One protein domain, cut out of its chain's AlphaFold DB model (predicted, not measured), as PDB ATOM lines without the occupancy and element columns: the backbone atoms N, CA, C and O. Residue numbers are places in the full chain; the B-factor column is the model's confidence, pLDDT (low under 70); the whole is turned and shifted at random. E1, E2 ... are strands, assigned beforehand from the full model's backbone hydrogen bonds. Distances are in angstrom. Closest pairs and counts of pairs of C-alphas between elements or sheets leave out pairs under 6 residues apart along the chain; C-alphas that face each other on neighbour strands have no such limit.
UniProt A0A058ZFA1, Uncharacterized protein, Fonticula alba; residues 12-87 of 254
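What this domain is: This is residues 12 to 87 of the 254 residues of an uncharacterized protein of Fonticula alba (UniProt A0A058ZFA1). What does the model look like? A small curled sheet of E3, E2, E1 and E6 bends round like part of a barrel, and residues 79 to 80, paired with residues 49 to 50 of E3, help to close it loosely. From this body the two-stranded hairpin E4 and E5 reaches away as an arm that makes much of the length, and residues 64 to 69 at its tip stick out. What is it made of? The printed part has 76 residues with no named helix and six named strands, E1 to E6 in chain order; it is all strand in class, though the named strands hold 32 of the 76 residues, under half, and both sheets, E3 - E2 - E1 - E6 and E4 - E5, are antiparallel. The whole is loose, with a radius of gyration of the C-alphas of 14.2 A, and spans 43 by 28 by 20 A.

Where its parts are: Where are the strands of the larger sheet? E2, residues 37 to 44, is the longest strand by residues and measures 18.9 A from first to last C-alpha. E1, residues 25 to 28, measures 10.3 A and begins with C-alpha 25 at (51.032, 4.042, 20.945); E3, residues 49 to 52, measures 9.9 A. E6, residues 84 to 87, measures 9.6 A and ends with C-alpha 87 at (54.080, -0.390, 18.005). Where is the other pair? E4, residues 57 to 62, measures 14.9 A and begins with C-alpha 57 at (35.816, 8.871, 13.762). E5, residues 71 to 76, measures 15.9 A.

How they stand to each other: How is the larger sheet built? E1, E2 and E3 form a meander, each strand the antiparallel neighbour of the one before, and E1 and E2, like E2 and E3, are a hairpin. E2 bends by 65 degrees at residue 41, and its pairing is staggered: residues 37 to 39 pair with E1, with N 26 and O 38 2.9 A apart, and residues 40 to 44 pair with E3, with N 44 and O 49 2.8 A apart. E6 is the antiparallel neighbour of E1, at 137 degrees between their directions, with N 27 and O 85 2.9 A apart, within hydrogen-bond range. How far does the sheet curl? From edge to edge it turns by 114 degrees across, and it is strongly twisted. Its edge strands E3 and E6 are apart, but only just, with their closest C-alphas 8.4 A from each other. How does the second sheet stand to it? E4 and E5 are a hairpin of antiparallel strands, at 145 degrees between their directions, with N 60 and O 73 2.8 A apart and N 71 and O 62 3.0 A apart, both within hydrogen-bond range. The closest C-alphas of E3 and E5, those of Val 51 and Glu 76, are 6.7 A apart. E4 is apart from E1, E2, E3 and E6.

The domain as a whole: How large is it? The two C-alphas farthest apart in the domain, those of Lys 12 and Arg 69, are 43.8 A apart, and the outline is elongated, only just. Are there cuts or long links? The printed part has no cut from 12 to 87, and no link between the strands is long: E2 to E3 and E3 to E4 are tight, the others short. Residues 12 to 24 form a stretch of 13 residues with no named element, their C-alphas 11 to 23 A from the mean of the C-alphas. How confident is the model? The mean pLDDT of the printed part is 94.2, and no printed residue is under 70.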
ATOM      1  N   LYS A  12      33.451 -15.022  31.138       89.00
ATOM      2  CA  LYS A  12      34.349 -15.983  30.474       89.00
ATOM      3  C   LYS A  12      35.080 -15.391  29.262       89.00
ATOM      4  O   LYS A  12      36.245 -15.716  29.055       89.00
ATOM      5  N   ASP A  13      34.426 -14.504  28.518       89.88
ATOM      6  CA  ASP A  13      34.948 -13.911  27.279       89.88
ATOM      7  C   ASP A  13      35.687 -12.589  27.543       89.88
ATOM      8  O   ASP A  13      36.231 -11.947  26.639       89.88
ATOM      9  N   LEU A  14      35.718 -12.145  28.803       91.31
ATOM     10  CA  LEU A  14      36.467 -10.969  29.207       91.31
ATOM     11  C   LEU A  14      37.970 -11.263  29.157       91.31
ATOM     12  O   LEU A  14      38.455 -12.255  29.704       91.31
ATOM     13  N   ILE A  15      38.738 -10.357  28.557       92.75
ATOM     14  CA  ILE A  15      40.195 -10.487  28.536       92.75
ATOM     15  C   ILE A  15      40.712 -10.322  29.972       92.75
ATOM     16  O   ILE A  15      40.659  -9.228  30.536       92.75
ATOM     17  N   LYS A  16      41.239 -11.404  30.559       90.75
ATOM     18  CA  LYS A  16      41.826 -11.390  31.913       90.75
ATOM     19  C   LYS A  16      43.154 -10.634  31.950       90.75
ATOM     20  O   LYS A  16      43.374  -9.789  32.812       90.75
ATOM     21  N   THR A  17      44.036 -10.912  30.987       91.19
ATOM     22  CA  THR A  17      45.367 -10.290  30.908       91.19
ATOM     23  C   THR A  17      45.403  -9.244  29.805       91.19
ATOM     24  O   THR A  17      45.509  -9.569  28.624       91.19
ATOM     25  N   TRP A  18      45.352  -7.974  30.198       93.25
ATOM     26  CA  TRP A  18      45.457  -6.849  29.275       93.25
ATOM     27  C   TRP A  18      46.913  -6.501  28.981       93.25
ATOM     28  O   TRP A  18      47.711  -6.298  29.895       93.25
ATOM     29  N   LYS A  19      47.238  -6.405  27.690       93.62
ATOM     30  CA  LYS A  19      48.566  -5.999  27.206       93.62
ATOM     31  C   LYS A  19      48.637  -4.517  26.838       93.62
ATOM     32  O   LYS A  19      49.725  -3.957  26.856       93.62
ATOM     33  N   ILE A  20      47.492  -3.909  26.526       95.19
ATOM     34  CA  ILE A  20      47.354  -2.508  26.110       95.19
ATOM     35  C   ILE A  20      46.806  -1.689  27.283       95.19
ATOM     36  O   ILE A  20      45.867  -2.112  27.967       95.19
ATOM     37  N   VAL A  21      47.403  -0.528  27.514       94.19
ATOM     38  CA  VAL A  21      47.113   0.416  28.593       94.19
ATOM     39  C   VAL A  21      46.862   1.803  27.987       94.19
ATOM     40  O   VAL A  21      47.218   2.083  26.845       94.19
ATOM     41  N   LYS A  22      46.187   2.673  28.743       94.69
ATOM     42  CA  LYS A  22      46.026   4.085  28.377       94.69
ATOM     43  C   LYS A  22      47.405   4.743  28.250       94.69
ATOM     44  O   LYS A  22      48.220   4.564  29.147       94.69
ATOM     45  N   GLY A  23      47.614   5.515  27.191       93.75
ATOM     46  CA  GLY A  23      48.891   6.168  26.891       93.75
ATOM     47  C   GLY A  23      49.819   5.369  25.976       93.75
ATOM     48  O   GLY A  23      50.882   5.854  25.607       93.75
ATOM     49  N   ASP A  24      49.445   4.146  25.594       95.44
ATOM     50  CA  ASP A  24      50.228   3.378  24.626       95.44
ATOM     51  C   ASP A  24      50.042   3.914  23.204       95.44
ATOM     52  O   ASP A  24      48.934   4.291  22.814       95.44
ATOM     53  N   ARG A  25      51.105   3.844  22.397       95.25
ATOM     54  CA  ARG A  25      51.032   4.042  20.945       95.25
ATOM     55  C   ARG A  25      50.686   2.740  20.243       95.25
ATOM     56  O   ARG A  25      51.333   1.709  20.447       95.25
ATOM     57  N   VAL A  26      49.661   2.798  19.407       96.81
ATOM     58  CA  VAL A  26      49.102   1.631  18.735       96.81
ATOM     59  C   VAL A  26      48.787   1.924  17.275       96.81
ATOM     60  O   VAL A  26      48.445   3.050  16.917       96.81
ATOM     61  N   ALA A  27      48.855   0.884  16.450       96.81
ATOM     62  CA  ALA A  27      48.366   0.894  15.079       96.81
ATOM     63  C   ALA A  27      47.078   0.080  14.962       96.81
ATOM     64  O   ALA A  27      46.935  -0.994  15.560       96.81
ATOM     65  N   VAL A  28      46.142   0.580  14.161       97.44
ATOM     66  CA  VAL A  28      44.907  -0.127  13.817       97.44
ATOM     67  C   VAL A  28      45.179  -1.075  12.650       97.44
ATOM     68  O   VAL A  28      45.559  -0.649  11.561       97.44
ATOM     69  N   MET A  29      44.966  -2.370  12.873       96.38
ATOM     70  CA  MET A  29      45.204  -3.417  11.873       96.38
ATOM     71  C   MET A  29      43.997  -3.666  10.971       96.38
ATOM     72  O   MET A  29      44.161  -4.016   9.808       96.38
ATOM     73  N   SER A  30      42.782  -3.519  11.502       95.38
ATOM     74  CA  SER A  30      41.549  -3.847  10.783       95.38
ATOM     75  C   SER A  30      40.405  -2.891  11.130       95.38
ATOM     76  O   SER A  30      40.323  -2.354  12.239       95.38
ATOM     77  N   GLY A  31      39.496  -2.684  10.174       92.94
ATOM     78  CA  GLY A  31      38.307  -1.838  10.318       92.94
ATOM     79  C   GLY A  31      38.321  -0.617   9.398       92.94
ATOM     80  O   GLY A  31      38.901  -0.644   8.323       92.94
ATOM     81  N   LYS A  32      37.655   0.468   9.812       91.88
ATOM     82  CA  LYS A  32      37.516   1.688   8.997       91.88
ATOM     83  C   LYS A  32      38.796   2.533   8.925       91.88
ATOM     84  O   LYS A  32      38.989   3.270   7.970       91.88
ATOM     85  N   SER A  33      39.647   2.450   9.944       94.31
ATOM     86  CA  SER A  33      40.840   3.295  10.099       94.31
ATOM     87  C   SER A  33      42.125   2.466  10.044       94.31
ATOM     88  O   SER A  33      42.969   2.602  10.919       94.31
ATOM     89  N   VAL A  34      42.246   1.557   9.073       95.75
ATOM     90  CA  VAL A  34      43.436   0.698   8.910       95.75
ATOM     91  C   VAL A  34      44.681   1.542   8.652       95.75
ATOM     92  O   VAL A  34      44.624   2.523   7.919       95.75
ATOM     93  N   GLY A  35      45.798   1.163   9.272       94.75
ATOM     94  CA  GLY A  35      47.079   1.860   9.137       94.75
ATOM     95  C   GLY A  35      47.189   3.132   9.979       94.75
ATOM     96  O   GLY A  35      48.280   3.680  10.103       94.75
ATOM     97  N   HIS A  36      46.099   3.582  10.612       95.94
ATOM     98  CA  HIS A  36      46.146   4.734  11.505       95.94
ATOM     99  C   HIS A  36      46.946   4.407  12.765       95.94
ATOM    100  O   HIS A  36      46.689   3.401  13.437       95.94
ATOM    101  N   ILE A  37      47.882   5.293  13.096       96.50
ATOM    102  CA  ILE A  37      48.699   5.236  14.305       96.50
ATOM    103  C   ILE A  37      48.211   6.318  15.262       96.50
ATOM    104  O   ILE A  37      48.100   7.484  14.892       96.50
ATOM    105  N   GLY A  38      47.938   5.942  16.510       95.56
ATOM    106  CA  GLY A  38      47.482   6.885  17.524       95.56
ATOM    107  C   GLY A  38      47.759   6.417  18.945       95.56
ATOM    108  O   GLY A  38      48.145   5.274  19.190       95.56
ATOM    109  N   GLU A  39      47.557   7.323  19.897       96.00
ATOM    110  CA  GLU A  39      47.648   7.023  21.325       96.00
ATOM    111  C   GLU A  39      46.309   6.496  21.860       96.00
ATOM    112  O   GLU A  39      45.228   6.926  21.445       96.00
ATOM    113  N   VAL A  40      46.362   5.562  22.807       96.75
ATOM    114  CA  VAL A  40      45.174   5.045  23.490       96.75
ATOM    115  C   VAL A  40      44.677   6.054  24.528       96.75
ATOM    116  O   VAL A  40      45.217   6.152  25.631       96.75
ATOM    117  N   VAL A  41      43.579   6.744  24.212       94.94
ATOM    118  CA  VAL A  41      42.924   7.733  25.086       94.94
ATOM    119  C   VAL A  41      42.230   7.057  26.266       94.94
ATOM    120  O   VAL A  41      42.278   7.532  27.406       94.94
ATOM    121  N   ASN A  42      41.543   5.942  26.002       94.25
ATOM    122  CA  ASN A  42      40.778   5.237  27.020       94.25
ATOM    123  C   ASN A  42      40.669   3.737  26.733       94.25
ATOM    124  O   ASN A  42      40.627   3.302  25.585       94.25
ATOM    125  N   VAL A  43      40.556   2.946  27.800       95.00
ATOM    126  CA  VAL A  43      40.442   1.488  27.747       95.00
ATOM    127  C   VAL A  43      39.165   1.050  28.460       95.00
ATOM    128  O   VAL A  43      39.036   1.162  29.678       95.00
ATOM    129  N   ILE A  44      38.217   0.502  27.702       94.00
ATOM    130  CA  ILE A  44      36.921   0.031  28.198       94.00
ATOM    131  C   ILE A  44      37.012  -1.477  28.441       94.00
ATOM    132  O   ILE A  44      36.595  -2.297  27.618       94.00
ATOM    133  N   ARG A  45      37.542  -1.852  29.612       92.56
ATOM    134  CA  ARG A  45      37.789  -3.266  29.950       92.56
ATOM    135  C   ARG A  45      36.530  -4.124  29.936       92.56
ATOM    136  O   ARG A  45      36.574  -5.226  29.416       92.56
ATOM    137  N   LYS A  46      35.398  -3.585  30.407       90.62
ATOM    138  CA  LYS A  46      34.090  -4.271  30.454       90.62
ATOM    139  C   LYS A  46      33.577  -4.735  29.083       90.62
ATOM    140  O   LYS A  46      32.664  -5.547  29.025       90.62
ATOM    141  N   GLN A  47      34.113  -4.170  28.001       91.56
ATOM    142  CA  GLN A  47      33.678  -4.433  26.632       91.56
ATOM    143  C   GLN A  47      34.825  -4.903  25.725       91.56
ATOM    144  O   GLN A  47      34.629  -4.950  24.516       91.56
ATOM    145  N   ASN A  48      36.013  -5.208  26.269       95.00
ATOM    146  CA  ASN A  48      37.207  -5.552  25.480       95.00
ATOM    147  C   ASN A  48      37.513  -4.535  24.359       95.00
ATOM    148  O   ASN A  48      37.901  -4.896  23.246       95.00
ATOM    149  N   ARG A  49      37.316  -3.241  24.640       95.00
ATOM    150  CA  ARG A  49      37.454  -2.162  23.654       95.00
ATOM    151  C   ARG A  49      38.424  -1.076  24.103       95.00
ATOM    152  O   ARG A  49      38.601  -0.841  25.296       95.00
ATOM    153  N   VAL A  50      39.008  -0.388  23.132       96.69
ATOM    154  CA  VAL A  50      39.939   0.732  23.300       96.69
ATOM    155  C   VAL A  50      39.503   1.909  22.433       96.69
ATOM    156  O   VAL A  50      38.944   1.720  21.358       96.69
ATOM    157  N   VAL A  51      39.734   3.126  22.910       96.62
ATOM    158  CA  VAL A  51      39.536   4.363  22.146       96.62
ATOM    159  C   VAL A  51      40.917   4.892  21.793       96.62
ATOM    160  O   VAL A  51      41.733   5.108  22.689       96.62
ATOM    161  N   VAL A  52      41.171   5.056  20.498       97.12
ATOM    162  CA  VAL A  52      42.452   5.512  19.950       97.12
ATOM    163  C   VAL A  52      42.250   6.901  19.356       97.12
ATOM    164  O   VAL A  52      41.255   7.128  18.665       97.12
ATOM    165  N   ALA A  53      43.177   7.815  19.637       96.50
ATOM    166  CA  ALA A  53      43.112   9.199  19.184       96.50
ATOM    167  C   ALA A  53      43.069   9.281  17.650       96.50
ATOM    168  O   ALA A  53      43.890   8.668  16.960       96.50
ATOM    169  N   GLY A  54      42.092  10.014  17.115       94.69
ATOM    170  CA  GLY A  54      41.903  10.190  15.669       94.69
ATOM    171  C   GLY A  54      41.463   8.940  14.891       94.69
ATOM    172  O   GLY A  54      41.278   9.018  13.680       94.69
ATOM    173  N   ALA A  55      41.249   7.797  15.551       95.56
ATOM    174  CA  ALA A  55      40.801   6.569  14.898       95.56
ATOM    175  C   ALA A  55      39.288   6.365  15.045       95.56
ATOM    176  O   ALA A  55      38.679   6.745  16.047       95.56
ATOM    177  N   ASN A  56      38.679   5.693  14.061       94.88
ATOM    178  CA  ASN A  56      37.258   5.336  14.063       94.88
ATOM    179  C   ASN A  56      36.346   6.541  14.369       94.88
ATOM    180  O   ASN A  56      35.499   6.510  15.266       94.88
ATOM    181  N   LEU A  57      36.566   7.629  13.628       94.62
ATOM    182  CA  LEU A  57      35.816   8.871  13.762       94.62
ATOM    183  C   LEU A  57      34.391   8.706  13.222       94.62
ATOM    184  O   LEU A  57      34.163   8.246  12.093       94.62
ATOM    185  N   VAL A  58      33.428   9.127  14.040       94.56
ATOM    186  CA  VAL A  58      32.006   9.157  13.701       94.56
ATOM    187  C   VAL A  58      31.480  10.576  13.869       94.56
ATOM    188  O   VAL A  58      31.772  11.253  14.855       94.56
ATOM    189  N   LYS A  59      30.688  11.025  12.891       95.31
ATOM    190  CA  LYS A  59      29.957  12.290  12.963       95.31
ATOM    191  C   LYS A  59      28.737  12.088  13.857       95.31
ATOM    192  O   LYS A  59      27.885  11.253  13.565       95.31
ATOM    193  N   LYS A  60      28.663  12.835  14.954       93.50
ATOM    194  CA  LYS A  60      27.537  12.831  15.882       93.50
ATOM    195  C   LYS A  60      26.857  14.192  15.842       93.50
ATOM    196  O   LYS A  60      27.475  15.204  16.162       93.50
ATOM    197  N   HIS A  61      25.575  14.198  15.501       94.94
ATOM    198  CA  HIS A  61      24.733  15.375  15.665       94.94
ATOM    199  C   HIS A  61      24.438  15.552  17.154       94.94
ATOM    200  O   HIS A  61      23.937  14.635  17.813       94.94
ATOM    201  N   GLN A  62      24.797  16.709  17.697       93.81
ATOM    202  CA  GLN A  62      24.523  17.068  19.079       93.81
ATOM    203  C   GLN A  62      23.610  18.289  19.105       93.81
ATOM    204  O   GLN A  62      23.924  19.318  18.504       93.81
ATOM    205  N   ALA A  63      22.479  18.153  19.798       93.31
ATOM    206  CA  ALA A  63      21.580  19.267  20.052       93.31
ATOM    207  C   ALA A  63      22.313  20.366  20.846       93.31
ATOM    208  O   ALA A  63      23.171  20.040  21.680       93.31
ATOM    209  N   PRO A  64      22.001  21.648  20.597       94.19
ATOM    210  CA  PRO A  64      22.553  22.742  21.381       94.19
ATOM    211  C   PRO A  64      22.192  22.583  22.863       94.19
ATOM    212  O   PRO A  64      21.137  22.067  23.222       94.19
ATOM    213  N   THR A  65      23.101  22.997  23.735       93.25
ATOM    214  CA  THR A  65      22.929  23.041  25.197       93.25
ATOM    215  C   THR A  65      23.344  24.437  25.665       93.25
ATOM    216  O   THR A  65      24.103  25.095  24.961       93.25
ATOM    217  N   GLY A  66      22.921  24.902  26.844       91.75
ATOM    218  CA  GLY A  66      23.272  26.250  27.335       91.75
ATOM    219  C   GLY A  66      24.775  26.588  27.306       91.75
ATOM    220  O   GLY A  66      25.140  27.746  27.163       91.75
ATOM    221  N   THR A  67      25.652  25.580  27.369       91.44
ATOM    222  CA  THR A  67      27.119  25.735  27.308       91.44
ATOM    223  C   THR A  67      27.716  25.530  25.907       91.44
ATOM    224  O   THR A  67      28.864  25.888  25.670       91.44
ATOM    225  N   SER A  68      26.995  24.908  24.968       88.00
ATOM    226  CA  SER A  68      27.548  24.504  23.669       88.00
ATOM    227  C   SER A  68      26.556  24.759  22.541       88.00
ATOM    228  O   SER A  68      25.429  24.269  22.575       88.00
ATOM    229  N   ARG A  69      27.015  25.454  21.491       86.50
ATOM    230  CA  ARG A  69      26.237  25.832  20.293       86.50
ATOM    231  C   ARG A  69      25.621  24.639  19.534       86.50
ATOM    232  O   ARG A  69      24.789  24.846  18.658       86.50
ATOM    233  N   GLY A  70      25.983  23.402  19.881       89.44
ATOM    234  CA  GLY A  70      25.544  22.199  19.174       89.44
ATOM    235  C   GLY A  70      26.161  22.105  17.776       89.44
ATOM    236  O   GLY A  70      27.016  22.905  17.401       89.44
ATOM    237  N   GLY A  71      25.752  21.095  17.009       93.31
ATOM    238  CA  GLY A  71      26.209  20.884  15.632       93.31
ATOM    239  C   GLY A  71      26.725  19.473  15.361       93.31
ATOM    240  O   GLY A  71      26.439  18.526  16.099       93.31
ATOM    241  N   ILE A  72      27.467  19.328  14.261       94.31
ATOM    242  CA  ILE A  72      28.074  18.058  13.849       94.31
ATOM    243  C   ILE A  72      29.449  17.949  14.505       94.31
ATOM    244  O   ILE A  72      30.414  18.558  14.050       94.31
ATOM    245  N   LEU A  73      29.544  17.154  15.568       92.62
ATOM    246  CA  LEU A  73      30.799  16.898  16.268       92.62
ATOM    247  C   LEU A  73      31.427  15.600  15.765       92.62
ATOM    248  O   LEU A  73      30.740  14.592  15.592       92.62
ATOM    249  N   GLN A  74      32.742  15.599  15.563       94.38
ATOM    250  CA  GLN A  74      33.482  14.364  15.330       94.38
ATOM    251  C   GLN A  74      33.865  13.750  16.672       94.38
ATOM    252  O   GLN A  74      34.435  14.418  17.532       94.38
ATOM    253  N   LYS A  75      33.522  12.477  16.866       93.81
ATOM    254  CA  LYS A  75      33.839  11.740  18.086       93.81
ATOM    255  C   LYS A  75      34.513  10.419  17.752       93.81
ATOM    256  O   LYS A  75      34.051   9.674  16.889       93.81
ATOM    257  N   GLU A  76      35.568  10.118  18.494       95.25
ATOM    258  CA  GLU A  76      36.308   8.861  18.416       95.25
ATOM    259  C   GLU A  76      35.481   7.733  19.034       95.25
ATOM    260  O   GLU A  76      34.985   7.848  20.165       95.25
ATOM    261  N   MET A  77      35.314   6.637  18.293       95.31
ATOM    262  CA  MET A  77      34.522   5.491  18.727       95.31
ATOM    263  C   MET A  77      35.369   4.270  19.084       95.31
ATOM    264  O   MET A  77      36.410   4.023  18.477       95.31
ATOM    265  N   PRO A  78      34.924   3.464  20.066       95.38
ATOM    266  CA  PRO A  78      35.712   2.361  20.592       95.38
ATOM    267  C   PRO A  78      35.921   1.241  19.564       95.38
ATOM    268  O   PRO A  78      34.970   0.709  18.988       95.38
ATOM    269  N   ILE A  79      37.173   0.825  19.416       96.00
ATOM    270  CA  ILE A  79      37.640  -0.273  18.569       96.00
ATOM    271  C   ILE A  79      37.870  -1.507  19.455       96.00
ATOM    272  O   ILE A  79      38.225  -1.384  20.626       96.00
ATOM    273  N   HIS A  80      37.625  -2.710  18.936       95.38
ATOM    274  CA  HIS A  80      37.902  -3.940  19.680       95.38
ATOM    275  C   HIS A  80      39.416  -4.177  19.809       95.38
ATOM    276  O   HIS A  80      40.164  -3.917  18.869       95.38
ATOM    277  N   VAL A  81      39.871  -4.697  20.954       95.25
ATOM    278  CA  VAL A  81      41.307  -4.884  21.258       95.25
ATOM    279  C   VAL A  81      42.028  -5.762  20.233       95.25
ATOM    280  O   VAL A  81      43.204  -5.543  19.977       95.25
ATOM    281  N   SER A  82      41.340  -6.728  19.620       94.44
ATOM    282  CA  SER A  82      41.928  -7.605  18.592       94.44
ATOM    283  C   SER A  82      42.368  -6.873  17.325       94.44
ATOM    284  O   SER A  82      43.202  -7.387  16.593       94.44
ATOM    285  N   ASN A  83      41.797  -5.699  17.048       96.31
ATOM    286  CA  ASN A  83      42.023  -4.963  15.804       96.31
ATOM    287  C   ASN A  83      43.145  -3.928  15.947       96.31
ATOM    288  O   ASN A  83      43.346  -3.101  15.061       96.31
ATOM    289  N   VAL A  84      43.840  -3.936  17.083       96.75
ATOM    290  CA  VAL A  84      44.823  -2.931  17.468       96.75
ATOM    291  C   VAL A  84      46.079  -3.637  17.967       96.75
ATOM    292  O   VAL A  84      45.997  -4.537  18.803       96.75
ATOM    293  N   SER A  85      47.239  -3.208  17.478       96.44
ATOM    294  CA  SER A  85      48.543  -3.735  17.889       96.44
ATOM    295  C   SER A  85      49.438  -2.635  18.437       96.44
ATOM    296  O   SER A  85      49.384  -1.493  17.984       96.44
ATOM    297  N   LEU A  86      50.268  -2.991  19.418       96.31
ATOM    298  CA  LEU A  86      51.304  -2.099  19.933       96.31
ATOM    299  C   LEU A  86      52.376  -1.893  18.869       96.31
ATOM    300  O   LEU A  86      52.674  -2.804  18.092       96.31
ATOM    301  N   LEU A  87      52.944  -0.695  18.856       95.75
ATOM    302  CA  LEU A  87      54.080  -0.390  18.005       95.75
ATOM    303  C   LEU A  87      55.383  -0.832  18.658       95.75
ATOM    304  O   LEU A  87      55.560  -0.722  19.872       95.75
TER     305      LEU A  87